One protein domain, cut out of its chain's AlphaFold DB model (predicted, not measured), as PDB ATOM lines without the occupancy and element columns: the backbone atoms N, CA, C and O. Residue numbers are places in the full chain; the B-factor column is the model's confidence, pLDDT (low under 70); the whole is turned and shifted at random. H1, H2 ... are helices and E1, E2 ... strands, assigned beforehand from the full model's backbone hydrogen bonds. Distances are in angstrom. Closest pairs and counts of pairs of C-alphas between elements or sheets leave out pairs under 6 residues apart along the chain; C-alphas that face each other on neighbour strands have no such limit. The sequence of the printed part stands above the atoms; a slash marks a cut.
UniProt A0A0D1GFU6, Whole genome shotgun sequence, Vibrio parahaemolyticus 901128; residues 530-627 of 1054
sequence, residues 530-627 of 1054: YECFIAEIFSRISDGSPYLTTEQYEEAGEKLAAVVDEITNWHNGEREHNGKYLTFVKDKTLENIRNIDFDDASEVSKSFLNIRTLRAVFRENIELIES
ATOM      1  N   TYR A 530     156.536 143.556 122.019       92.31
ATOM      2  CA  TYR A 530     157.845 144.052 122.431       92.31
ATOM      3  C   TYR A 530     158.216 143.583 123.845       92.31
ATOM      4  O   TYR A 530     159.349 143.161 124.074       92.31
ATOM      5  N   GLU A 531     157.258 143.552 124.774       89.06
ATOM      6  CA  GLU A 531     157.457 142.957 126.105       89.06
ATOM      7  C   GLU A 531     157.720 141.451 126.021       89.06
ATOM      8  O   GLU A 531     158.638 140.941 126.665       89.06
ATOM      9  N   CYS A 532     156.957 140.740 125.181       84.38
ATOM     10  CA  CYS A 532     157.151 139.312 124.933       84.38
ATOM     11  C   CYS A 532     158.541 139.018 124.352       84.38
ATOM     12  O   CYS A 532     159.189 138.059 124.767       84.38
ATOM     13  N   PHE A 533     159.022 139.855 123.427       91.00
ATOM     14  CA  PHE A 533     160.364 139.747 122.848       91.00
ATOM     15  C   PHE A 533     161.465 139.886 123.910       91.00
ATOM     16  O   PHE A 533     162.381 139.068 123.966       91.00
ATOM     17  N   ILE A 534     161.351 140.879 124.798       89.69
ATOM     18  CA  ILE A 534     162.323 141.109 125.877       89.69
ATOM     19  C   ILE A 534     162.279 139.953 126.887       89.69
ATOM     20  O   ILE A 534     163.319 139.437 127.295       89.69
ATOM     21  N   ALA A 535     161.085 139.482 127.252       84.06
ATOM     22  CA  ALA A 535     160.926 138.340 128.146       84.06
ATOM     23  C   ALA A 535     161.460 137.020 127.556       84.06
ATOM     24  O   ALA A 535     161.983 136.195 128.307       84.06
ATOM     25  N   GLU A 536     161.385 136.826 126.234       85.19
ATOM     26  CA  GLU A 536     162.020 135.690 125.552       85.19
ATOM     27  C   GLU A 536     163.543 135.719 125.733       85.19
ATOM     28  O   GLU A 536     164.123 134.682 126.055       85.19
ATOM     29  N   ILE A 537     164.182 136.887 125.597       87.25
ATOM     30  CA  ILE A 537     165.633 137.044 125.798       87.25
ATOM     31  C   ILE A 537     166.009 136.714 127.251       87.25
ATOM     32  O   ILE A 537     166.835 135.829 127.472       87.25
ATOM     33  N   PHE A 538     165.334 137.311 128.243       82.50
ATOM     34  CA  PHE A 538     165.562 136.978 129.660       82.50
ATOM     35  C   PHE A 538     165.369 135.485 129.972       82.50
ATOM     36  O   PHE A 538     166.046 134.954 130.843       82.50
ATOM     37  N   SER A 539     164.467 134.784 129.273       77.69
ATOM     38  CA  SER A 539     164.219 133.353 129.517       77.69
ATOM     39  C   SER A 539     165.352 132.418 129.071       77.69
ATOM     40  O   SER A 539     165.322 131.233 129.406       77.69
ATOM     41  N   ARG A 540     166.330 132.931 128.310       76.62
ATOM     42  CA  ARG A 540     167.505 132.180 127.837       76.62
ATOM     43  C   ARG A 540     168.686 132.260 128.808       76.62
ATOM     44  O   ARG A 540     169.549 131.390 128.762       76.62
ATOM     45  N   ILE A 541     168.705 133.264 129.682       73.75
ATOM     46  CA  ILE A 541     169.778 133.492 130.651       73.75
ATOM     47  C   ILE A 541     169.565 132.556 131.843       73.75
ATOM     48  O   ILE A 541     168.497 132.525 132.455       73.75
ATOM     49  N   SER A 542     170.581 131.748 132.146       53.97
ATOM     50  CA  SER A 542     170.513 130.656 133.128       53.97
ATOM     51  C   SER A 542     171.252 130.982 134.437       53.97
ATOM     52  O   SER A 542     171.816 130.089 135.069       53.97
ATOM     53  N   ASP A 543     171.253 132.249 134.849       59.31
ATOM     54  CA  ASP A 543     171.967 132.758 136.032       59.31
ATOM     55  C   ASP A 543     171.148 132.671 137.341       59.31
ATOM     56  O   ASP A 543     171.691 132.782 138.438       59.31
ATOM     57  N   GLY A 544     169.833 132.446 137.243       54.44
ATOM     58  CA  GLY A 544     168.924 132.437 138.395       54.44
ATOM     59  C   GLY A 544     168.553 133.832 138.913       54.44
ATOM     60  O   GLY A 544     167.898 133.933 139.955       54.44
ATOM     61  N   SER A 545     168.924 134.894 138.192       58.88
ATOM     62  CA  SER A 545     168.572 136.274 138.524       58.88
ATOM     63  C   SER A 545     167.057 136.516 138.441       58.88
ATOM     64  O   SER A 545     166.348 135.886 137.647       58.88
ATOM     65  N   PRO A 546     166.508 137.444 139.247       58.22
ATOM     66  CA  PRO A 546     165.105 137.819 139.145       58.22
ATOM     67  C   PRO A 546     164.824 138.565 137.831       58.22
ATOM     68  O   PRO A 546     165.525 139.508 137.474       58.22
ATOM     69  N   TYR A 547     163.749 138.168 137.144       70.81
ATOM     70  CA  TYR A 547     163.196 138.887 135.991       70.81
ATOM     71  C   TYR A 547     162.829 140.345 136.335       70.81
ATOM     72  O   TYR A 547     162.532 140.655 137.491       70.81
ATOM     73  N   LEU A 548     162.761 141.209 135.312       80.62
ATOM     74  CA  LEU A 548     162.277 142.592 135.443       80.62
ATOM     75  C   LEU A 548     160.895 142.671 136.117       80.62
ATOM     76  O   LEU A 548     160.061 141.763 136.002       80.62
ATOM     77  N   THR A 549     160.629 143.792 136.792       82.75
ATOM     78  CA  THR A 549     159.282 144.102 137.290       82.75
ATOM     79  C   THR A 549     158.321 144.388 136.130       82.75
ATOM     80  O   THR A 549     158.740 144.687 135.014       82.75
ATOM     81  N   THR A 550     157.010 144.316 136.378       79.00
ATOM     82  CA  THR A 550     155.988 144.618 135.358       79.00
ATOM     83  C   THR A 550     156.143 146.031 134.782       79.00
ATOM     84  O   THR A 550     156.112 146.194 133.569       79.00
ATOM     85  N   GLU A 551     156.403 147.026 135.636       82.94
ATOM     86  CA  GLU A 551     156.642 148.426 135.240       82.94
ATOM     87  C   GLU A 551     157.898 148.568 134.357       82.94
ATOM     88  O   GLU A 551     157.906 149.325 133.390       82.94
ATOM     89  N   GLN A 552     158.951 147.794 134.642       86.75
ATOM     90  CA  GLN A 552     160.172 147.766 133.832       86.75
ATOM     91  C   GLN A 552     159.972 147.055 132.487       86.75
ATOM     92  O   GLN A 552     160.573 147.465 131.496       86.75
ATOM     93  N   TYR A 553     159.143 146.008 132.419       90.00
ATOM     94  CA  TYR A 553     158.784 145.394 131.138       90.00
ATOM     95  C   TYR A 553     158.014 146.379 130.250       90.00
ATOM     96  O   TYR A 553     158.395 146.549 129.093       90.00
ATOM     97  N   GLU A 554     157.015 147.078 130.796       88.31
ATOM     98  CA  GLU A 554     156.255 148.126 130.098       88.31
ATOM     99  C   GLU A 554     157.191 149.230 129.563       88.31
ATOM    100  O   GLU A 554     157.242 149.469 128.354       88.31
ATOM    101  N   GLU A 555     158.035 149.810 130.425       90.44
ATOM    102  CA  GLU A 555     159.010 150.849 130.059       90.44
ATOM    103  C   GLU A 555     160.007 150.386 128.973       90.44
ATOM    104  O   GLU A 555     160.362 151.144 128.062       90.44
ATOM    105  N   ALA A 556     160.481 149.142 129.054       90.75
ATOM    106  CA  ALA A 556     161.396 148.565 128.074       90.75
ATOM    107  C   ALA A 556     160.700 148.283 126.725       90.75
ATOM    108  O   ALA A 556     161.289 148.504 125.663       90.75
ATOM    109  N   GLY A 557     159.435 147.851 126.757       90.38
ATOM    110  CA  GLY A 557     158.597 147.644 125.577       90.38
ATOM    111  C   GLY A 557     158.310 148.945 124.821       90.38
ATOM    112  O   GLY A 557     158.463 148.986 123.599       90.38
ATOM    113  N   GLU A 558     157.979 150.028 125.534       90.75
ATOM    114  CA  GLU A 558     157.789 151.361 124.939       90.75
ATOM    115  C   GLU A 558     159.064 151.878 124.253       90.75
ATOM    116  O   GLU A 558     159.016 152.374 123.124       90.75
ATOM    117  N   LYS A 559     160.228 151.723 124.900       91.75
ATOM    118  CA  LYS A 559     161.526 152.124 124.328       91.75
ATOM    119  C   LYS A 559     161.873 151.319 123.077       91.75
ATOM    120  O   LYS A 559     162.367 151.896 122.108       91.75
ATOM    121  N   LEU A 560     161.590 150.015 123.075       93.69
ATOM    122  CA  LEU A 560     161.805 149.149 121.917       93.69
ATOM    123  C   LEU A 560     160.908 149.545 120.735       93.69
ATOM    124  O   LEU A 560     161.411 149.676 119.618       93.69
ATOM    125  N   ALA A 561     159.628 149.831 120.982       91.38
ATOM    126  CA  ALA A 561     158.719 150.349 119.961       91.38
ATOM    127  C   ALA A 561     159.215 151.685 119.371       91.38
ATOM    128  O   ALA A 561     159.305 151.830 118.152       91.38
ATOM    129  N   ALA A 562     159.616 152.634 120.225       89.06
ATOM    130  CA  ALA A 562     160.084 153.953 119.796       89.06
ATOM    131  C   ALA A 562     161.349 153.895 118.915       89.06
ATOM    132  O   ALA A 562     161.449 154.636 117.936       89.06
ATOM    133  N   VAL A 563     162.303 153.009 119.228       89.81
ATOM    134  CA  VAL A 563     163.530 152.825 118.427       89.81
ATOM    135  C   VAL A 563     163.229 152.147 117.084       89.81
ATOM    136  O   VAL A 563     163.779 152.554 116.058       89.81
ATOM    137  N   VAL A 564     162.317 151.168 117.055       89.06
ATOM    138  CA  VAL A 564     161.849 150.534 115.809       89.06
ATOM    139  C   VAL A 564     161.188 151.563 114.885       89.06
ATOM    140  O   VAL A 564     161.520 151.615 113.698       89.06
ATOM    141  N   ASP A 565     160.320 152.428 115.412       87.06
ATOM    142  CA  ASP A 565     159.669 153.489 114.636       87.06
ATOM    143  C   ASP A 565     160.663 154.558 114.152       87.06
ATOM    144  O   ASP A 565     160.597 154.987 112.997       87.06
ATOM    145  N   GLU A 566     161.614 154.983 114.991       88.81
ATOM    146  CA  GLU A 566     162.664 155.945 114.621       88.81
ATOM    147  C   GLU A 566     163.462 155.465 113.400       88.81
ATOM    148  O   GLU A 566     163.614 156.195 112.415       88.81
ATOM    149  N   ILE A 567     163.917 154.211 113.439       85.62
ATOM    150  CA  ILE A 567     164.742 153.606 112.393       85.62
ATOM    151  C   ILE A 567     163.920 153.346 111.123       85.62
ATOM    152  O   ILE A 567     164.392 153.647 110.023       85.62
ATOM    153  N   THR A 568     162.669 152.894 111.264       84.25
ATOM    154  CA  THR A 568     161.722 152.738 110.143       84.25
ATOM    155  C   THR A 568     161.511 154.064 109.406       84.25
ATOM    156  O   THR A 568     161.535 154.107 108.179       84.25
ATOM    157  N   ASN A 569     161.364 155.172 110.140       80.25
ATOM    158  CA  ASN A 569     161.213 156.507 109.557       80.25
ATOM    159  C   ASN A 569     162.504 157.041 108.913       80.25
ATOM    160  O   ASN A 569     162.438 157.869 107.999       80.25
ATOM    161  N   TRP A 570     163.678 156.627 109.397       79.25
ATOM    162  CA  TRP A 570     164.970 157.068 108.865       79.25
ATOM    163  C   TRP A 570     165.349 156.335 107.572       79.25
ATOM    164  O   TRP A 570     165.782 156.971 106.605       79.25
ATOM    165  N   HIS A 571     165.121 155.022 107.531       82.50
ATOM    166  CA  HIS A 571     165.391 154.136 106.400       82.50
ATOM    167  C   HIS A 571     164.077 153.598 105.812       82.50
ATOM    168  O   HIS A 571     163.774 152.410 105.890       82.50
ATOM    169  N   ASN A 572     163.285 154.494 105.223       78.19
ATOM    170  CA  ASN A 572     161.989 154.182 104.615       78.19
ATOM    171  C   ASN A 572     162.049 153.947 103.088       78.19
ATOM    172  O   ASN A 572     161.009 153.913 102.439       78.19
ATOM    173  N   GLY A 573     163.245 153.857 102.494       75.12
ATOM    174  CA  GLY A 573     163.429 153.740 101.041       75.12
ATOM    175  C   GLY A 573     163.193 155.028 100.231       75.12
ATOM    176  O   GLY A 573     163.404 155.023  99.023       75.12
ATOM    177  N   GLU A 574     162.801 156.144 100.858       67.81
ATOM    178  CA  GLU A 574     162.563 157.428 100.167       67.81
ATOM    179  C   GLU A 574     163.760 158.385 100.239       67.81
ATOM    180  O   GLU A 574     163.902 159.276  99.401       67.81
ATOM    181  N   ARG A 575     164.620 158.229 101.253       65.50
ATOM    182  CA  ARG A 575     165.819 159.054 101.444       65.50
ATOM    183  C   ARG A 575     167.065 158.363 100.905       65.50
ATOM    184  O   ARG A 575     167.339 157.209 101.231       65.50
ATOM    185  N   GLU A 576     167.840 159.119 100.136       70.62
ATOM    186  CA  GLU A 576     169.176 158.728  99.707       70.62
ATOM    187  C   GLU A 576     170.153 158.836 100.886       70.62
ATOM    188  O   GLU A 576     170.373 159.912 101.442       70.62
ATOM    189  N   HIS A 577     170.745 157.704 101.254       69.25
ATOM    190  CA  HIS A 577     171.785 157.571 102.266       69.25
ATOM    191  C   HIS A 577     173.045 157.048 101.571       69.25
ATOM    192  O   HIS A 577     173.072 155.913 101.101       69.25
ATOM    193  N   ASN A 578     174.088 157.877 101.475       66.56
ATOM    194  CA  ASN A 578     175.372 157.531 100.845       66.56
ATOM    195  C   ASN A 578     175.243 156.942  99.418       66.56
ATOM    196  O   ASN A 578     175.887 155.945  99.089       66.56
ATOM    197  N   GLY A 579     174.399 157.545  98.570       68.38
ATOM    198  CA  GLY A 579     174.169 157.099  97.188       68.38
ATOM    199  C   GLY A 579     173.204 155.917  97.036       68.38
ATOM    200  O   GLY A 579     173.080 155.381  95.937       68.38
ATOM    201  N   LYS A 580     172.539 155.487  98.119       73.31
ATOM    202  CA  LYS A 580     171.647 154.320  98.149       73.31
ATOM    203  C   LYS A 580     170.313 154.640  98.811       73.31
ATOM    204  O   LYS A 580     170.262 155.365  99.801       73.31
ATOM    205  N   TYR A 581     169.235 154.045  98.313       79.50
ATOM    206  CA  TYR A 581     167.919 154.106  98.950       79.50
ATOM    207  C   TYR A 581     167.775 152.872  99.841       79.50
ATOM    208  O   TYR A 581     167.792 151.744  99.351       79.50
ATOM    209  N   LEU A 582     167.733 153.089 101.157       82.56
ATOM    210  CA  LEU A 582     167.806 152.024 102.162       82.56
ATOM    211  C   LEU A 582     166.463 151.862 102.874       82.56
ATOM    212  O   LEU A 582     165.902 152.840 103.376       82.56
ATOM    213  N   THR A 583     165.982 150.621 102.931       86.69
ATOM    214  CA  THR A 583     164.748 150.214 103.615       86.69
ATOM    215  C   THR A 583     165.083 149.337 104.818       86.69
ATOM    216  O   THR A 583     165.786 148.336 104.674       86.69
ATOM    217  N   PHE A 584     164.580 149.696 105.996       91.38
ATOM    218  CA  PHE A 584     164.766 148.949 107.239       91.38
ATOM    219  C   PHE A 584     163.961 147.646 107.274       91.38
ATOM    220  O   PHE A 584     162.766 147.630 106.977       91.38
ATOM    221  N   VAL A 585     164.608 146.557 107.696       90.81
ATOM    222  CA  VAL A 585     163.975 145.243 107.857       90.81
ATOM    223  C   VAL A 585     163.782 144.943 109.344       90.81
ATOM    224  O   VAL A 585     164.664 144.372 109.994       90.81
ATOM    225  N   LYS A 586     162.607 145.314 109.882       88.12
ATOM    226  CA  LYS A 586     162.226 145.103 111.295       88.12
ATOM    227  C   LYS A 586     162.474 143.661 111.742       88.12
ATOM    228  O   LYS A 586     163.244 143.438 112.671       88.12
ATOM    229  N   ASP A 587     161.865 142.694 111.058       86.75
ATOM    230  CA  ASP A 587     161.870 141.290 111.492       86.75
ATOM    231  C   ASP A 587     163.284 140.701 111.538       86.75
ATOM    232  O   ASP A 587     163.634 139.999 112.485       86.75
ATOM    233  N   LYS A 588     164.125 141.034 110.549       86.50
ATOM    234  CA  LYS A 588     165.498 140.526 110.475       86.50
ATOM    235  C   LYS A 588     166.420 141.193 111.498       86.50
ATOM    236  O   LYS A 588     167.221 140.511 112.125       86.50
ATOM    237  N   THR A 589     166.237 142.490 111.743       90.00
ATOM    238  CA  THR A 589     166.946 143.207 112.815       90.00
ATOM    239  C   THR A 589     166.588 142.646 114.192       90.00
ATOM    240  O   THR A 589     167.470 142.388 115.006       90.00
ATOM    241  N   LEU A 590     165.301 142.391 114.453       90.69
ATOM    242  CA  LEU A 590     164.857 141.774 115.706       90.69
ATOM    243  C   LEU A 590     165.330 140.316 115.834       90.69
ATOM    244  O   LEU A 590     165.627 139.878 116.941       90.69
ATOM    245  N   GLU A 591     165.446 139.560 114.738       89.69
ATOM    246  CA  GLU A 591     166.074 138.231 114.751       89.69
ATOM    247  C   GLU A 591     167.569 138.308 115.107       89.69
ATOM    248  O   GLU A 591     168.033 137.508 115.915       89.69
ATOM    249  N   ASN A 592     168.311 139.279 114.564       89.06
ATOM    250  CA  ASN A 592     169.719 139.495 114.905       89.06
ATOM    251  C   ASN A 592     169.871 139.834 116.404       89.06
ATOM    252  O   ASN A 592     170.595 139.141 117.113       89.06
ATOM    253  N   ILE A 593     169.094 140.801 116.916       91.69
ATOM    254  CA  ILE A 593     169.109 141.211 118.336       91.69
ATOM    255  C   ILE A 593     168.722 140.059 119.280       91.69
ATOM    256  O   ILE A 593     169.296 139.913 120.356       91.69
ATOM    257  N   ARG A 594     167.778 139.200 118.880       87.88
ATOM    258  CA  ARG A 594     167.364 138.010 119.648       87.88
ATOM    259  C   ARG A 594     168.481 136.966 119.798       87.88
ATOM    260  O   ARG A 594     168.393 136.110 120.676       87.88
ATOM    261  N   ASN A 595     169.481 136.998 118.921       85.50
ATOM    262  CA  ASN A 595     170.591 136.050 118.887       85.50
ATOM    263  C   ASN A 595     171.900 136.637 119.444       85.50
ATOM    264  O   ASN A 595     172.940 135.997 119.310       85.50
ATOM    265  N   ILE A 596     171.849 137.823 120.062       87.50
ATOM    266  CA  ILE A 596     172.941 138.335 120.894       87.50
ATOM    267  C   ILE A 596     173.085 137.416 122.111       87.50
ATOM    268  O   ILE A 596     172.092 137.068 122.757       87.50
ATOM    269  N   ASP A 597     174.322 137.022 122.392       82.88
ATOM    270  CA  ASP A 597     174.703 136.299 123.601       82.88
ATOM    271  C   ASP A 597     174.962 137.355 124.682       82.88
ATOM    272  O   ASP A 597     175.959 138.070 124.615       82.88
ATOM    273  N   PHE A 598     173.990 137.552 125.576       82.88
ATOM    274  CA  PHE A 598     174.083 138.522 126.671       82.88
ATOM    275  C   PHE A 598     174.674 137.840 127.908       82.88
ATOM    276  O   PHE A 598     174.174 136.788 128.315       82.88
ATOM    277  N   ASP A 599     175.681 138.463 128.521       77.31
ATOM    278  CA  ASP A 599     176.487 137.885 129.605       77.31
ATOM    279  C   ASP A 599     175.646 137.592 130.863       77.31
ATOM    280  O   ASP A 599     175.785 136.539 131.491       77.31
ATOM    281  N   ASP A 600     174.759 138.522 131.244       81.12
ATOM    282  CA  ASP A 600     173.896 138.391 132.421       81.12
ATOM    283  C   ASP A 600     172.544 139.127 132.293       81.12
ATOM    284  O   ASP A 600     172.302 139.952 131.402       81.12
ATOM    285  N   ALA A 601     171.622 138.848 133.223       78.88
ATOM    286  CA  ALA A 601     170.308 139.492 133.256       78.88
ATOM    287  C   ALA A 601     170.378 141.021 133.496       78.88
ATOM    288  O   ALA A 601     169.457 141.760 133.124       78.88
ATOM    289  N   SER A 602     171.458 141.532 134.092       81.00
ATOM    290  CA  SER A 602     171.695 142.970 134.256       81.00
ATOM    291  C   SER A 602     172.083 143.637 132.932       81.00
ATOM    292  O   SER A 602     171.701 144.785 132.711       81.00
ATOM    293  N   GLU A 603     172.787 142.945 132.034       83.69
ATOM    294  CA  GLU A 603     173.146 143.449 130.710       83.69
ATOM    295  C   GLU A 603     171.904 143.624 129.833       83.69
ATOM    296  O   GLU A 603     171.700 144.698 129.259       83.69
ATOM    297  N   VAL A 604     170.999 142.641 129.819       85.44
ATOM    298  CA  VAL A 604     169.700 142.775 129.134       85.44
ATOM    299  C   VAL A 604     168.872 143.894 129.762       85.44
ATOM    300  O   VAL A 604     168.306 144.722 129.045       85.44
ATOM    301  N   SER A 605     168.867 144.001 131.095       85.38
ATOM    302  CA  SER A 605     168.210 145.112 131.797       85.38
ATOM    303  C   SER A 605     168.755 146.470 131.339       85.38
ATOM    304  O   SER A 605     167.982 147.341 130.941       85.38
ATOM    305  N   LYS A 606     170.084 146.654 131.325       85.62
ATOM    306  CA  LYS A 606     170.754 147.886 130.865       85.62
ATOM    307  C   LYS A 606     170.475 148.168 129.386       85.62
ATOM    308  O   LYS A 606     170.280 149.327 129.021       85.62
ATOM    309  N   SER A 607     170.433 147.131 128.554       88.56
ATOM    310  CA  SER A 607     170.240 147.235 127.106       88.56
ATOM    311  C   SER A 607     168.844 147.713 126.726       88.56
ATOM    312  O   SER A 607     168.724 148.618 125.903       88.56
ATOM    313  N   PHE A 608     167.794 147.171 127.349       92.31
ATOM    314  CA  PHE A 608     166.410 147.515 127.003       92.31
ATOM    315  C   PHE A 608     165.814 148.655 127.857       92.31
ATOM    316  O   PHE A 608     164.977 149.406 127.355       92.31
ATOM    317  N   LEU A 609     166.278 148.875 129.098       89.44
ATOM    318  CA  LEU A 609     165.833 150.015 129.920       89.44
ATOM    319  C   LEU A 609     166.577 151.326 129.618       89.44
ATOM    320  O   LEU A 609     166.083 152.394 129.982       89.44
ATOM    321  N   ASN A 610     167.722 151.317 128.930       89.25
ATOM    322  CA  ASN A 610     168.395 152.549 128.511       89.25
ATOM    323  C   ASN A 610     168.261 152.768 127.000       89.25
ATOM    324  O   ASN A 610     168.906 152.098 126.200       89.25
ATOM    325  N   ILE A 611     167.480 153.775 126.597       85.56
ATOM    326  CA  ILE A 611     167.222 154.078 125.178       85.56
ATOM    327  C   ILE A 611     168.491 154.451 124.382       85.56
ATOM    328  O   ILE A 611     168.509 154.322 123.160       85.56
ATOM    329  N   ARG A 612     169.574 154.902 125.040       79.00
ATOM    330  CA  ARG A 612     170.870 155.129 124.371       79.00
ATOM    331  C   ARG A 612     171.560 153.802 124.049       79.00
ATOM    332  O   ARG A 612     172.044 153.642 122.931       79.00
ATOM    333  N   THR A 613     171.550 152.861 124.993       87.19
ATOM    334  CA  THR A 613     172.090 151.504 124.816       87.19
ATOM    335  C   THR A 613     171.270 150.730 123.787       87.19
ATOM    336  O   THR A 613     171.838 150.174 122.855       87.19
ATOM    337  N   LEU A 614     169.938 150.810 123.848       92.44
ATOM    338  CA  LEU A 614     169.051 150.162 122.880       92.44
ATOM    339  C   LEU A 614     169.310 150.633 121.439       92.44
ATOM    340  O   LEU A 614     169.377 149.824 120.519       92.44
ATOM    341  N   ARG A 615     169.550 151.936 121.232       90.25
ATOM    342  CA  ARG A 615     169.973 152.474 119.926       90.25
ATOM    343  C   ARG A 615     171.368 152.000 119.491       90.25
ATOM    344  O   ARG A 615     171.630 151.953 118.292       90.25
ATOM    345  N   ALA A 616     172.280 151.678 120.412       85.69
ATOM    346  CA  ALA A 616     173.564 151.059 120.068       85.69
ATOM    347  C   ALA A 616     173.360 149.614 119.589       85.69
ATOM    348  O   ALA A 616     173.713 149.315 118.451       85.69
ATOM    349  N   VAL A 617     172.636 148.804 120.372       88.56
ATOM    350  CA  VAL A 617     172.241 147.427 120.024       88.56
ATOM    351  C   VAL A 617     171.577 147.364 118.644       88.56
ATOM    352  O   VAL A 617     171.940 146.525 117.820       88.56
ATOM    353  N   PHE A 618     170.663 148.292 118.336       92.19
ATOM    354  CA  PHE A 618     170.077 148.385 116.996       92.19
ATOM    355  C   PHE A 618     171.098 148.751 115.914       92.19
ATOM    356  O   PHE A 618     171.100 148.101 114.877       92.19
ATOM    357  N   ARG A 619     171.976 149.745 116.115       87.06
ATOM    358  CA  ARG A 619     172.975 150.142 115.097       87.06
ATOM    359  C   ARG A 619     173.950 149.024 114.732       87.06
ATOM    360  O   ARG A 619     174.399 148.985 113.592       87.06
ATOM    361  N   GLU A 620     174.262 148.138 115.668       86.69
ATOM    362  CA  GLU A 620     175.171 147.005 115.454       86.69
ATOM    363  C   GLU A 620     174.490 145.814 114.758       86.69
ATOM    364  O   GLU A 620     175.159 145.027 114.095       86.69
ATOM    365  N   ASN A 621     173.160 145.707 114.859       90.62
ATOM    366  CA  ASN A 621     172.384 144.548 114.399       90.62
ATOM    367  C   ASN A 621     171.361 144.869 113.288       90.62
ATOM    368  O   ASN A 621     170.599 143.987 112.877       90.62
ATOM    369  N   ILE A 622     171.322 146.120 112.816       91.25
ATOM    370  CA  ILE A 622     170.361 146.624 111.828       91.25
ATOM    371  C   ILE A 622     170.533 145.973 110.454       91.25
ATOM    372  O   ILE A 622     171.597 146.023 109.841       91.25
ATOM    373  N   GLU A 623     169.432 145.449 109.923       90.38
ATOM    374  CA  GLU A 623     169.351 144.952 108.554       90.38
ATOM    375  C   GLU A 623     168.703 146.008 107.640       90.38
ATOM    376  O   GLU A 623     167.576 146.461 107.882       90.38
ATOM    377  N   LEU A 624     169.408 146.386 106.566       89.50
ATOM    378  CA  LEU A 624     168.968 147.366 105.567       89.50
ATOM    379  C   LEU A 624     169.025 146.766 104.155       89.50
ATOM    380  O   LEU A 624     170.068 146.278 103.727       89.50
ATOM    381  N   ILE A 625     167.931 146.875 103.397       86.06
ATOM    382  CA  ILE A 625     167.871 146.466 101.984       86.06
ATOM    383  C   ILE A 625     167.984 147.692 101.072       86.06
ATOM    384  O   ILE A 625     167.315 148.704 101.277       86.06
ATOM    385  N   GLU A 626     168.806 147.574 100.031       81.88
ATOM    386  CA  GLU A 626     168.963 148.564  98.962       81.88
ATOM    387  C   GLU A 626     167.858 148.406  97.902       81.88
ATOM    388  O   GLU A 626     167.779 147.385  97.214       81.88
ATOM    389  N   SER A 627     166.992 149.412  97.760       64.19
ATOM    390  CA  SER A 627     165.907 149.429  96.770       64.19
ATOM    391  C   SER A 627     166.366 150.056  95.448       64.19
ATOM    392  O   SER A 627     166.835 151.192  95.425       64.19
TER     393      SER A 627
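AT A GLANCE: This is residues 530 to 627 of the 1054 residues of an uncharacterized protein of Vibrio parahaemolyticus 901128 (UniProt A0A0D1GFU6). A small sheet of three strands, E1, E2 and E3, sits at one end of the long helix H2, and shorter helices fill out the rest of the body: H1, H4 and H5 pack slanting on H2 with its residues 552 to 563. H3 packs on H5, lengthwise between H1 and the sheet. The printed part has 98 residues with five named helices and three named strands, in the order H1 H2 E1 E2 H3 H4 H5 E3; the sheet runs E1 E2 E3, all antiparallel, and the class is mostly helix. The whole is compact, with a radius of gyration of the C-alphas of 14.5 A and spans of 48 by 24 by 19 A.

HOW THE PARTS SIT: Begin at the sheet, with E1, residues 572 to 577, and E2, residues 580 to 584, an antiparallel hairpin where N 577 and O 580 are 2.8 A apart, within hydrogen-bond range. On the other side of E2, E3, residues 624 to 626, is its antiparallel neighbour, with N 583 and O 625 at 2.9 A. H2, residues 550 to 570, is on the sheet but only grazes it, with its residues 564 to 570. Look next at H1, residues 530 to 538, which touches residues 553 to 561 of H2 at a steep tilt of 67 degrees, opposite ways; their closest C-alphas, of Tyr 530 and Gly 557, are 4.8 A apart. H4, residues 601 to 609, touches residues 552 to 560 of H2, closest at the C-alphas of Ala 556 and Leu 609, 5.0 A. H5, residues 611 to 621, touches residues 559 to 563 of H2, closest at the C-alphas of Lys 559 and Ile 611, 6.1 A. H4 and H5 touch only at the corner by their link, with the C-alphas of Ser 607 and Thr 613 closest at 5.2 A. H3, residues 586 to 594, touches H5 about perpendicular, at 81 degrees, with the C-alphas of Asn 592 and Asn 621 closest at 5.7 A. H1 and E2 are apart. In each of the five helices every O i to N i+4 pair is within hydrogen-bond range.

IN THESE COORDINATES: Find C-alpha 550 at (155.988, 144.618, 135.358); from there H2 runs 30.6 A to C-alpha 570 at (164.970, 157.068, 108.865). H5 measures 15.3 A, H1 12.7 A, E2 12.6 A and E1 10.6 A. E3 ends at C-alpha 626, (168.963, 148.564, 98.962).

THE WHOLE: The C-alphas farthest apart, of Gly 544 and Gly 579, are 48.3 A apart, and the outline is only just a rod. The printed part has no cut, and its one long link is H1 to H2, 11 residues. The mean pLDDT of the printed part is 83.1, with residues 542 to 546, 574 to 575, 577 to 579 and 627 under 70.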